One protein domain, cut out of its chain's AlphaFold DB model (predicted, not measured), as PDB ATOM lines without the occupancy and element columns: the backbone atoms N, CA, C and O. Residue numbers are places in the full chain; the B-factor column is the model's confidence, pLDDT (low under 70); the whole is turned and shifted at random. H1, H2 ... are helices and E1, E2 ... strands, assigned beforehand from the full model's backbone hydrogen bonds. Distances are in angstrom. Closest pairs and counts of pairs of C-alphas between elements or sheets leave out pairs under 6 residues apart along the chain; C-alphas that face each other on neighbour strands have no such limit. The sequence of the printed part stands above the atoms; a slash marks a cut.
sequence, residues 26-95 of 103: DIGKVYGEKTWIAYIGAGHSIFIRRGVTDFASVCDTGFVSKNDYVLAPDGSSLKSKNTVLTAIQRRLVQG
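AT A GLANCE: This is residues 26 to 95 of the 103 residues of an uncharacterized protein of uncultured Sulfurovum sp (UniProt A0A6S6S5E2). One strongly twisted sheet of five strands, curled like part of a barrel but left open, curls round a single helix, H1. H1 covers one face of the sheet, and the edge strands E1 and E5 both come up to it. The 70 printed residues have five named strands and then one named helix, in the order E1, E2, E3, E4, E5, H1; the strands make an antiparallel sheet in that same order. The class is mixed, helices and strands. The whole is compact, with a radius of gyration of the C-alphas of 11.5 A and spans of 32 by 23 by 18 A.

HOW THE PARTS SIT: Start with the sheet, a meander, each strand the antiparallel neighbour of the one before: E1, residues 26 to 29; E2, 35 to 40; E3, 45 to 50; E4, 59 to 66; and E5, 69 to 71. Look first at the inner hairpin E2 and E3, where N 37 and O 49 are 2.8 A apart, within hydrogen-bond range. In the hairpin E3 and E4, N 48 and O 59 are within range at 2.9 A. E4 bends by 62 degrees at residue 62, and its pairing is staggered: residues 59 to 64 pair with E3, residues 64 to 66 with E5. For the hairpin E4 and E5, find N 66 and O 69 at 2.7 A; for E1 and E2, N 27 and O 36 at 2.9 A. The edge strands E1 and E5 are apart. H1, residues 81 to 93, is on the sheet, in two layers, a helix on one face of a sheet. Its closest C-alphas to E1 are those of Leu 85 and Ile 27, 5.9 A apart; to E4, Ile 88 and Thr 61, 6.9 A; to E5, Val 84 and Val 70, 7.1 A. E3 and H1 are near each other. In H1 every O i to N i+4 pair is within hydrogen-bond range.

IN THESE COORDINATES: Find C-alpha 26 at (17.680, -3.883, 8.175), where E1 begins; it is 8.7 A long. E2 measures 16.8 A and E3 17.0 A. E4 runs 19.0 A from C-alpha 59 at (10.594, -8.580, -3.611), and E5 6.6 A. H1 runs 18.4 A to C-alpha 93 at (7.469, -15.058, 7.389).

THE WHOLE: The C-alphas of Gly 32 and Asn 67 are the two farthest apart, at 33.1 A. The printed part has no cut, and no link is long. Residues 70 to 71 of E5 also make a short antiparallel pairing with residues 77 to 78. The mean pLDDT of the printed part is 83.6; residues 30 to 31 and 52 to 57 are under 70.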
ATOM      1  N   ASP A  26      17.671  -2.510   7.670       73.94
ATOM      2  CA  ASP A  26      17.680  -3.883   8.175       73.94
ATOM      3  C   ASP A  26      16.306  -4.264   8.772       73.94
ATOM      4  O   ASP A  26      15.753  -3.536   9.598       73.94
ATOM      5  N   ILE A  27      15.740  -5.380   8.307       76.81
ATOM      6  CA  ILE A  27      14.476  -5.982   8.779       76.81
ATOM      7  C   ILE A  27      14.752  -7.224   9.647       76.81
ATOM      8  O   ILE A  27      13.854  -7.790  10.262       76.81
ATOM      9  N   GLY A  28      15.999  -7.678   9.684       72.88
ATOM     10  CA  GLY A  28      16.459  -8.859  10.391       72.88
ATOM     11  C   GLY A  28      16.628 -10.082   9.494       72.88
ATOM     12  O   GLY A  28      16.415 -10.073   8.277       72.88
ATOM     13  N   LYS A  29      17.048 -11.174  10.128       73.69
ATOM     14  CA  LYS A  29      17.193 -12.490   9.502       73.69
ATOM     15  C   LYS A  29      15.854 -13.217   9.597       73.69
ATOM     16  O   LYS A  29      15.342 -13.411  10.694       73.69
ATOM     17  N   VAL A  30      15.283 -13.586   8.452       69.00
ATOM     18  CA  VAL A  30      13.981 -14.283   8.390       69.00
ATOM     19  C   VAL A  30      14.129 -15.713   7.881       69.00
ATOM     20  O   VAL A  30      13.527 -16.621   8.443       69.00
ATOM     21  N   TYR A  31      14.992 -15.928   6.883       66.81
ATOM     22  CA  TYR A  31      15.314 -17.248   6.342       66.81
ATOM     23  C   TYR A  31      16.833 -17.376   6.187       66.81
ATOM     24  O   TYR A  31      17.432 -16.761   5.300       66.81
ATOM     25  N   GLY A  32      17.458 -18.159   7.068       70.19
ATOM     26  CA  GLY A  32      18.906 -18.376   7.087       70.19
ATOM     27  C   GLY A  32      19.705 -17.216   7.690       70.19
ATOM     28  O   GLY A  32      19.188 -16.377   8.422       70.19
ATOM     29  N   GLU A  33      21.003 -17.180   7.395       72.94
ATOM     30  CA  GLU A  33      21.936 -16.263   8.065       72.94
ATOM     31  C   GLU A  33      21.977 -14.852   7.470       72.94
ATOM     32  O   GLU A  33      22.539 -13.941   8.086       72.94
ATOM     33  N   LYS A  34      21.394 -14.664   6.281       73.12
ATOM     34  CA  LYS A  34      21.410 -13.389   5.562       73.12
ATOM     35  C   LYS A  34      20.277 -12.480   6.031       73.12
ATOM     36  O   LYS A  34      19.118 -12.881   6.115       73.12
ATOM     37  N   THR A  35      20.630 -11.226   6.270       81.44
ATOM     38  CA  THR A  35      19.705 -10.160   6.650       81.44
ATOM     39  C   THR A  35      18.842  -9.706   5.474       81.44
ATOM     40  O   THR A  35      19.348  -9.524   4.367       81.44
ATOM     41  N   TRP A  36      17.559  -9.453   5.717       84.06
ATOM     42  CA  TRP A  36      16.672  -8.794   4.763       84.06
ATOM     43  C   TRP A  36      16.751  -7.279   4.884       84.06
ATOM     44  O   TRP A  36      16.743  -6.717   5.974       84.06
ATOM     45  N   ILE A  37      16.822  -6.621   3.735       85.88
ATOM     46  CA  ILE A  37      17.092  -5.198   3.619       85.88
ATOM     47  C   ILE A  37      15.930  -4.542   2.873       85.88
ATOM     48  O   ILE A  37      15.724  -4.831   1.695       85.88
ATOM     49  N   ALA A  38      15.189  -3.664   3.551       87.44
ATOM     50  CA  ALA A  38      14.118  -2.851   2.979       87.44
ATOM     51  C   ALA A  38      14.666  -1.561   2.371       87.44
ATOM     52  O   ALA A  38      15.514  -0.888   2.958       87.44
ATOM     53  N   TYR A  39      14.146  -1.166   1.218       85.75
ATOM     54  CA  TYR A  39      14.495   0.096   0.579       85.75
ATOM     55  C   TYR A  39      13.320   0.652  -0.223       85.75
ATOM     56  O   TYR A  39      12.424  -0.083  -0.629       85.75
ATOM     57  N   ILE A  40      13.325   1.965  -0.446       86.00
ATOM     58  CA  ILE A  40      12.332   2.646  -1.279       86.00
ATOM     59  C   ILE A  40      12.888   2.712  -2.704       86.00
ATOM     60  O   ILE A  40      13.979   3.236  -2.920       86.00
ATOM     61  N   GLY A  41      12.163   2.136  -3.660       82.38
ATOM     62  CA  GLY A  41      12.477   2.207  -5.083       82.38
ATOM     63  C   GLY A  41      11.753   3.356  -5.788       82.38
ATOM     64  O   GLY A  41      11.106   4.202  -5.163       82.38
ATOM     65  N   ALA A  42      11.848   3.375  -7.120       81.12
ATOM     66  CA  ALA A  42      11.126   4.339  -7.946       81.12
ATOM     67  C   ALA A  42       9.606   4.264  -7.698       81.12
ATOM     68  O   ALA A  42       9.056   3.199  -7.410       81.12
ATOM     69  N   GLY A  43       8.925   5.412  -7.777       83.75
ATOM     70  CA  GLY A  43       7.481   5.495  -7.528       83.75
ATOM     71  C   GLY A  43       7.078   5.261  -6.066       83.75
ATOM     72  O   GLY A  43       5.936   4.900  -5.802       83.75
ATOM     73  N   HIS A  44       8.007   5.447  -5.121       86.88
ATOM     74  CA  HIS A  44       7.802   5.290  -3.676       86.88
ATOM     75  C   HIS A  44       7.418   3.877  -3.206       86.88
ATOM     76  O   HIS A  44       7.022   3.695  -2.054       86.88
ATOM     77  N   SER A  45       7.546   2.865  -4.063       88.38
ATOM     78  CA  SER A  45       7.277   1.478  -3.679       88.38
ATOM     79  C   SER A  45       8.397   0.949  -2.791       88.38
ATOM     80  O   SER A  45       9.573   1.241  -3.017       88.38
ATOM     81  N   ILE A  46       8.042   0.183  -1.763       88.88
ATOM     82  CA  ILE A  46       9.009  -0.421  -0.851       88.88
ATOM     83  C   ILE A  46       9.330  -1.828  -1.341       88.88
ATOM     84  O   ILE A  46       8.445  -2.662  -1.541       88.88
ATOM     85  N   PHE A  47      10.617  -2.103  -1.474       88.56
ATOM     86  CA  PHE A  47      11.145  -3.396  -1.865       88.56
ATOM     87  C   PHE A  47      11.977  -3.982  -0.734       88.56
ATOM     88  O   PHE A  47      12.502  -3.255   0.114       88.56
ATOM     89  N   ILE A  48      12.129  -5.300  -0.744       87.88
ATOM     90  CA  ILE A  48      13.092  -6.004   0.101       87.88
ATOM     91  C   ILE A  48      14.036  -6.831  -0.753       87.88
ATOM     92  O   ILE A  48      13.667  -7.299  -1.825       87.88
ATOM     93  N   ARG A  49      15.257  -7.021  -0.266       85.00
ATOM     94  CA  ARG A  49      16.246  -7.932  -0.847       85.00
ATOM     95  C   ARG A  49      17.018  -8.649   0.250       85.00
ATOM     96  O   ARG A  49      17.070  -8.166   1.381       85.00
ATOM     97  N   ARG A  50      17.651  -9.768  -0.082       83.19
ATOM     98  CA  ARG A  50      18.379 -10.588   0.890       83.19
ATOM     99  C   ARG A  50      19.885 -10.301   0.868       83.19
ATOM    100  O   ARG A  50      20.623 -10.808   0.040       83.19
ATOM    101  N   GLY A  51      20.394  -9.550   1.832       74.38
ATOM    102  CA  GLY A  51      21.795  -9.131   1.872       74.38
ATOM    103  C   GLY A  51      22.105  -7.991   0.896       74.38
ATOM    104  O   GLY A  51      21.223  -7.438   0.241       74.38
ATOM    105  N   VAL A  52      23.377  -7.593   0.834       67.69
ATOM    106  CA  VAL A  52      23.800  -6.369   0.128       67.69
ATOM    107  C   VAL A  52      23.994  -6.543  -1.384       67.69
ATOM    108  O   VAL A  52      23.908  -5.556  -2.112       67.69
ATOM    109  N   THR A  53      24.205  -7.776  -1.860       65.31
ATOM    110  CA  THR A  53      24.532  -8.095  -3.266       65.31
ATOM    111  C   THR A  53      23.525  -9.010  -3.982       65.31
ATOM    112  O   THR A  53      23.649  -9.207  -5.187       65.31
ATOM    113  N   ASP A  54      22.517  -9.564  -3.295       64.25
ATOM    114  CA  ASP A  54      21.540 -10.505  -3.881       64.25
ATOM    115  C   ASP A  54      20.362  -9.744  -4.522       64.25
ATOM    116  O   ASP A  54      19.275  -9.610  -3.954       64.25
ATOM    117  N   PHE A  55      20.595  -9.190  -5.714       63.00
ATOM    118  CA  PHE A  55      19.562  -8.494  -6.494       63.00
ATOM    119  C   PHE A  55      18.583  -9.448  -7.194       63.00
ATOM    120  O   PHE A  55      17.522  -9.014  -7.635       63.00
ATOM    121  N   ALA A  56      18.902 -10.744  -7.275       62.09
ATOM    122  CA  ALA A  56      18.002 -11.762  -7.823       62.09
ATOM    123  C   ALA A  56      16.787 -12.020  -6.911       62.09
ATOM    124  O   ALA A  56      15.759 -12.512  -7.367       62.09
ATOM    125  N   SER A  57      16.895 -11.645  -5.633       67.94
ATOM    126  CA  SER A  57      15.872 -11.849  -4.603       67.94
ATOM    127  C   SER A  57      15.171 -10.542  -4.215       67.94
ATOM    128  O   SER A  57      14.881 -10.318  -3.039       67.94
ATOM    129  N   VAL A  58      14.949  -9.639  -5.179       80.62
ATOM    130  CA  VAL A  58      14.161  -8.420  -4.946       80.62
ATOM    131  C   VAL A  58      12.675  -8.772  -4.912       80.62
ATOM    132  O   VAL A  58      12.129  -9.376  -5.836       80.62
ATOM    133  N   CYS A  59      12.013  -8.363  -3.836       85.19
ATOM    134  CA  CYS A  59      10.594  -8.580  -3.611       85.19
ATOM    135  C   CYS A  59       9.889  -7.241  -3.522       85.19
ATOM    136  O   CYS A  59      10.231  -6.409  -2.680       85.19
ATOM    137  N   ASP A  60       8.857  -7.072  -4.337       88.44
ATOM    138  CA  ASP A  60       7.863  -6.041  -4.092       88.44
ATOM    139  C   ASP A  60       7.079  -6.391  -2.821       88.44
ATOM    140  O   ASP A  60       6.517  -7.488  -2.691       88.44
ATOM    141  N   THR A  61       7.074  -5.464  -1.864       88.31
ATOM    142  CA  THR A  61       6.349  -5.651  -0.610       88.31
ATOM    143  C   THR A  61       4.870  -5.274  -0.715       88.31
ATOM    144  O   THR A  61       4.066  -5.683   0.130       88.31
ATOM    145  N   GLY A  62       4.507  -4.497  -1.740       89.62
ATOM    146  CA  GLY A  62       3.217  -3.837  -1.908       89.62
ATOM    147  C   GLY A  62       2.999  -2.641  -0.975       89.62
ATOM    148  O   GLY A  62       1.915  -2.064  -0.984       89.62
ATOM    149  N   PHE A  63       3.982  -2.281  -0.144       91.75
ATOM    150  CA  PHE A  63       3.908  -1.073   0.672       91.75
ATOM    151  C   PHE A  63       4.346   0.130  -0.159       91.75
ATOM    152  O   PHE A  63       5.321   0.062  -0.909       91.75
ATOM    153  N   VAL A  64       3.659   1.254   0.022       91.69
ATOM    154  CA  VAL A  64       3.965   2.504  -0.677       91.69
ATOM    155  C   VAL A  64       4.304   3.570   0.348       91.69
ATOM    156  O   VAL A  64       3.486   3.909   1.202       91.69
ATOM    157  N   SER A  65       5.509   4.123   0.255       90.25
ATOM    158  CA  SER A  65       5.892   5.294   1.028       90.25
ATOM    159  C   SER A  65       5.086   6.502   0.551       90.25
ATOM    160  O   SER A  65       5.037   6.847  -0.626       90.25
ATOM    161  N   LYS A  66       4.412   7.141   1.493       87.50
ATOM    162  CA  LYS A  66       3.856   8.483   1.377       87.50
ATOM    163  C   LYS A  66       4.694   9.379   2.284       87.50
ATOM    164  O   LYS A  66       5.342   8.886   3.205       87.50
ATOM    165  N   ASN A  67       4.701  10.677   2.012       85.88
ATOM    166  CA  ASN A  67       5.577  11.632   2.701       85.88
ATOM    167  C   ASN A  67       5.570  11.448   4.232       85.88
ATOM    168  O   ASN A  67       6.636  11.348   4.834       85.88
ATOM    169  N   ASP A  68       4.382  11.274   4.824       87.31
ATOM    170  CA  ASP A  68       4.215  11.215   6.284       87.31
ATOM    171  C   ASP A  68       3.826   9.825   6.825       87.31
ATOM    172  O   ASP A  68       3.650   9.645   8.032       87.31
ATOM    173  N   TYR A  69       3.612   8.835   5.954       89.62
ATOM    174  CA  TYR A  69       3.167   7.493   6.345       89.62
ATOM    175  C   TYR A  69       3.468   6.459   5.260       89.62
ATOM    176  O   TYR A  69       3.795   6.788   4.132       89.62
ATOM    177  N   VAL A  70       3.315   5.179   5.567       92.38
ATOM    178  CA  VAL A  70       3.402   4.096   4.588       92.38
ATOM    179  C   VAL A  70       2.030   3.454   4.447       92.38
ATOM    180  O   VAL A  70       1.430   3.061   5.445       92.38
ATOM    181  N   LEU A  71       1.536   3.343   3.217       94.75
ATOM    182  CA  LEU A  71       0.317   2.601   2.912       94.75
ATOM    183  C   LEU A  71       0.671   1.122   2.755       94.75
ATOM    184  O   LEU A  71       1.489   0.770   1.904       94.75
ATOM    185  N   ALA A  72       0.088   0.269   3.587       93.25
ATOM    186  CA  ALA A  72       0.269  -1.171   3.527       93.25
ATOM    187  C   ALA A  72      -0.645  -1.816   2.463       93.25
ATOM    188  O   ALA A  72      -1.656  -1.228   2.074       93.25
ATOM    189  N   PRO A  73      -0.345  -3.051   2.014       90.25
ATOM    190  CA  PRO A  73      -1.144  -3.752   1.001       90.25
ATOM    191  C   PRO A  73      -2.596  -4.035   1.405       90.25
ATOM    192  O   PRO A  73      -3.421  -4.337   0.551       90.25
ATOM    193  N   ASP A  74      -2.895  -4.007   2.703       89.88
ATOM    194  CA  ASP A  74      -4.242  -4.174   3.256       89.88
ATOM    195  C   ASP A  74      -5.012  -2.844   3.375       89.88
ATOM    196  O   ASP A  74      -6.136  -2.828   3.869       89.88
ATOM    197  N   GLY A  75      -4.420  -1.732   2.923       91.31
ATOM    198  CA  GLY A  75      -4.998  -0.391   2.995       91.31
ATOM    199  C   GLY A  75      -4.742   0.338   4.314       91.31
ATOM    200  O   GLY A  75      -5.142   1.495   4.448       91.31
ATOM    201  N   SER A  76      -4.067  -0.286   5.285       93.12
ATOM    202  CA  SER A  76      -3.729   0.378   6.546       93.12
ATOM    203  C   SER A  76      -2.597   1.400   6.377       93.12
ATOM    204  O   SER A  76      -1.668   1.217   5.588       93.12
ATOM    205  N   SER A  77      -2.663   2.492   7.141       94.62
ATOM    206  CA  SER A  77      -1.645   3.549   7.142       94.62
ATOM    207  C   SER A  77      -0.728   3.417   8.353       94.62
ATOM    208  O   SER A  77      -1.161   3.547   9.498       94.62
ATOM    209  N   LEU A  78       0.562   3.202   8.105       91.75
ATOM    210  CA  LEU A  78       1.584   2.990   9.126       91.75
ATOM    211  C   LEU A  78       2.484   4.224   9.234       91.75
ATOM    212  O   LEU A  78       3.175   4.579   8.285       91.75
ATOM    213  N   LYS A  79       2.494   4.881  10.395       89.06
ATOM    214  CA  LYS A  79       3.266   6.125  10.605       89.06
ATOM    215  C   LYS A  79       4.645   5.907  11.227       89.06
ATOM    216  O   LYS A  79       5.515   6.760  11.114       89.06
ATOM    217  N   SER A  80       4.855   4.774  11.895       88.25
ATOM    218  CA  SER A  80       6.124   4.465  12.560       88.25
ATOM    219  C   SER A  80       6.963   3.507  11.729       88.25
ATOM    220  O   SER A  80       6.473   2.462  11.290       88.25
ATOM    221  N   LYS A  81       8.257   3.818  11.599       84.12
ATOM    222  CA  LYS A  81       9.255   2.946  10.964       84.12
ATOM    223  C   LYS A  81       9.215   1.531  11.546       84.12
ATOM    224  O   LYS A  81       9.214   0.570  10.785       84.12
ATOM    225  N   ASN A  82       9.129   1.393  12.870       84.94
ATOM    226  CA  ASN A  82       9.125   0.079  13.517       84.94
ATOM    227  C   ASN A  82       7.897  -0.750  13.109       84.94
ATOM    228  O   ASN A  82       8.013  -1.925  12.784       84.94
ATOM    229  N   THR A  83       6.719  -0.123  13.048       87.25
ATOM    230  CA  THR A  83       5.484  -0.794  12.618       87.25
ATOM    231  C   THR A  83       5.565  -1.250  11.162       87.25
ATOM    232  O   THR A  83       5.129  -2.354  10.847       87.25
ATOM    233  N   VAL A  84       6.159  -0.433  10.287       88.19
ATOM    234  CA  VAL A  84       6.384  -0.784   8.876       88.19
ATOM    235  C   VAL A  84       7.302  -1.998   8.758       88.19
ATOM    236  O   VAL A  84       6.943  -2.963   8.088       88.19
ATOM    237  N   LEU A  85       8.450  -1.989   9.440       87.56
ATOM    238  CA  LEU A  85       9.405  -3.101   9.393       87.56
ATOM    239  C   LEU A  85       8.794  -4.395   9.935       87.56
ATOM    240  O   LEU A  85       8.869  -5.421   9.266       87.56
ATOM    241  N   THR A  86       8.102  -4.335  11.074       88.31
ATOM    242  CA  THR A  86       7.397  -5.490  11.646       88.31
ATOM    243  C   THR A  86       6.328  -6.033  10.696       88.31
ATOM    244  O   THR A  86       6.195  -7.247  10.539       88.31
ATOM    245  N   ALA A  87       5.571  -5.161  10.021       89.81
ATOM    246  CA  ALA A  87       4.564  -5.580   9.048       89.81
ATOM    247  C   ALA A  87       5.198  -6.262   7.822       89.81
ATOM    248  O   ALA A  87       4.716  -7.310   7.379       89.81
ATOM    249  N   ILE A  88       6.303  -5.711   7.311       89.75
ATOM    250  CA  ILE A  88       7.064  -6.296   6.202       89.75
ATOM    251  C   ILE A  88       7.637  -7.661   6.603       89.75
ATOM    252  O   ILE A  88       7.491  -8.625   5.847       89.75
ATOM    253  N   GLN A  89       8.227  -7.763   7.797       87.50
ATOM    254  CA  GLN A  89       8.786  -9.000   8.341       87.50
ATOM    255  C   GLN A  89       7.710 -10.076   8.517       87.50
ATOM    256  O   GLN A  89       7.899 -11.217   8.102       87.50
ATOM    257  N   ARG A  90       6.547  -9.720   9.075       88.25
ATOM    258  CA  ARG A  90       5.428 -10.653   9.262       88.25
ATOM    259  C   ARG A  90       4.942 -11.223   7.932       88.25
ATOM    260  O   ARG A  90       4.712 -12.424   7.831       88.25
ATOM    261  N   ARG A  91       4.804 -10.383   6.903       88.75
ATOM    262  CA  ARG A  91       4.413 -10.830   5.556       88.75
ATOM    263  C   ARG A  91       5.473 -11.709   4.897       88.75
ATOM    264  O   ARG A  91       5.097 -12.631   4.176       88.75
ATOM    265  N   LEU A  92       6.754 -11.446   5.173       86.06
ATOM    266  CA  LEU A  92       7.861 -12.286   4.721       86.06
ATOM    267  C   LEU A  92       7.754 -13.688   5.323       86.06
ATOM    268  O   LEU A  92       7.670 -14.647   4.573       86.06
ATOM    269  N   VAL A  93       7.637 -13.786   6.655       84.75
ATOM    270  CA  VAL A  93       7.469 -15.058   7.389       84.75
ATOM    271  C   VAL A  93       6.243 -15.840   6.908       84.75
ATOM    272  O   VAL A  93       6.256 -17.066   6.848       84.75
ATOM    273  N   GLN A  94       5.165 -15.137   6.568       86.19
ATOM    274  CA  GLN A  94       3.928 -15.737   6.066       86.19
ATOM    275  C   GLN A  94       3.987 -16.133   4.578       86.19
ATOM    276  O   GLN A  94       2.960 -16.545   4.032       86.19
ATOM    277  N   GLY A  95       5.125 -15.947   3.896       84.12
ATOM    278  CA  GLY A  95       5.278 -16.255   2.471       84.12
ATOM    279  C   GLY A  95       4.313 -15.474   1.571       84.12
ATOM    280  O   GLY A  95       3.883 -15.969   0.529       84.12
TER     281      GLY A  95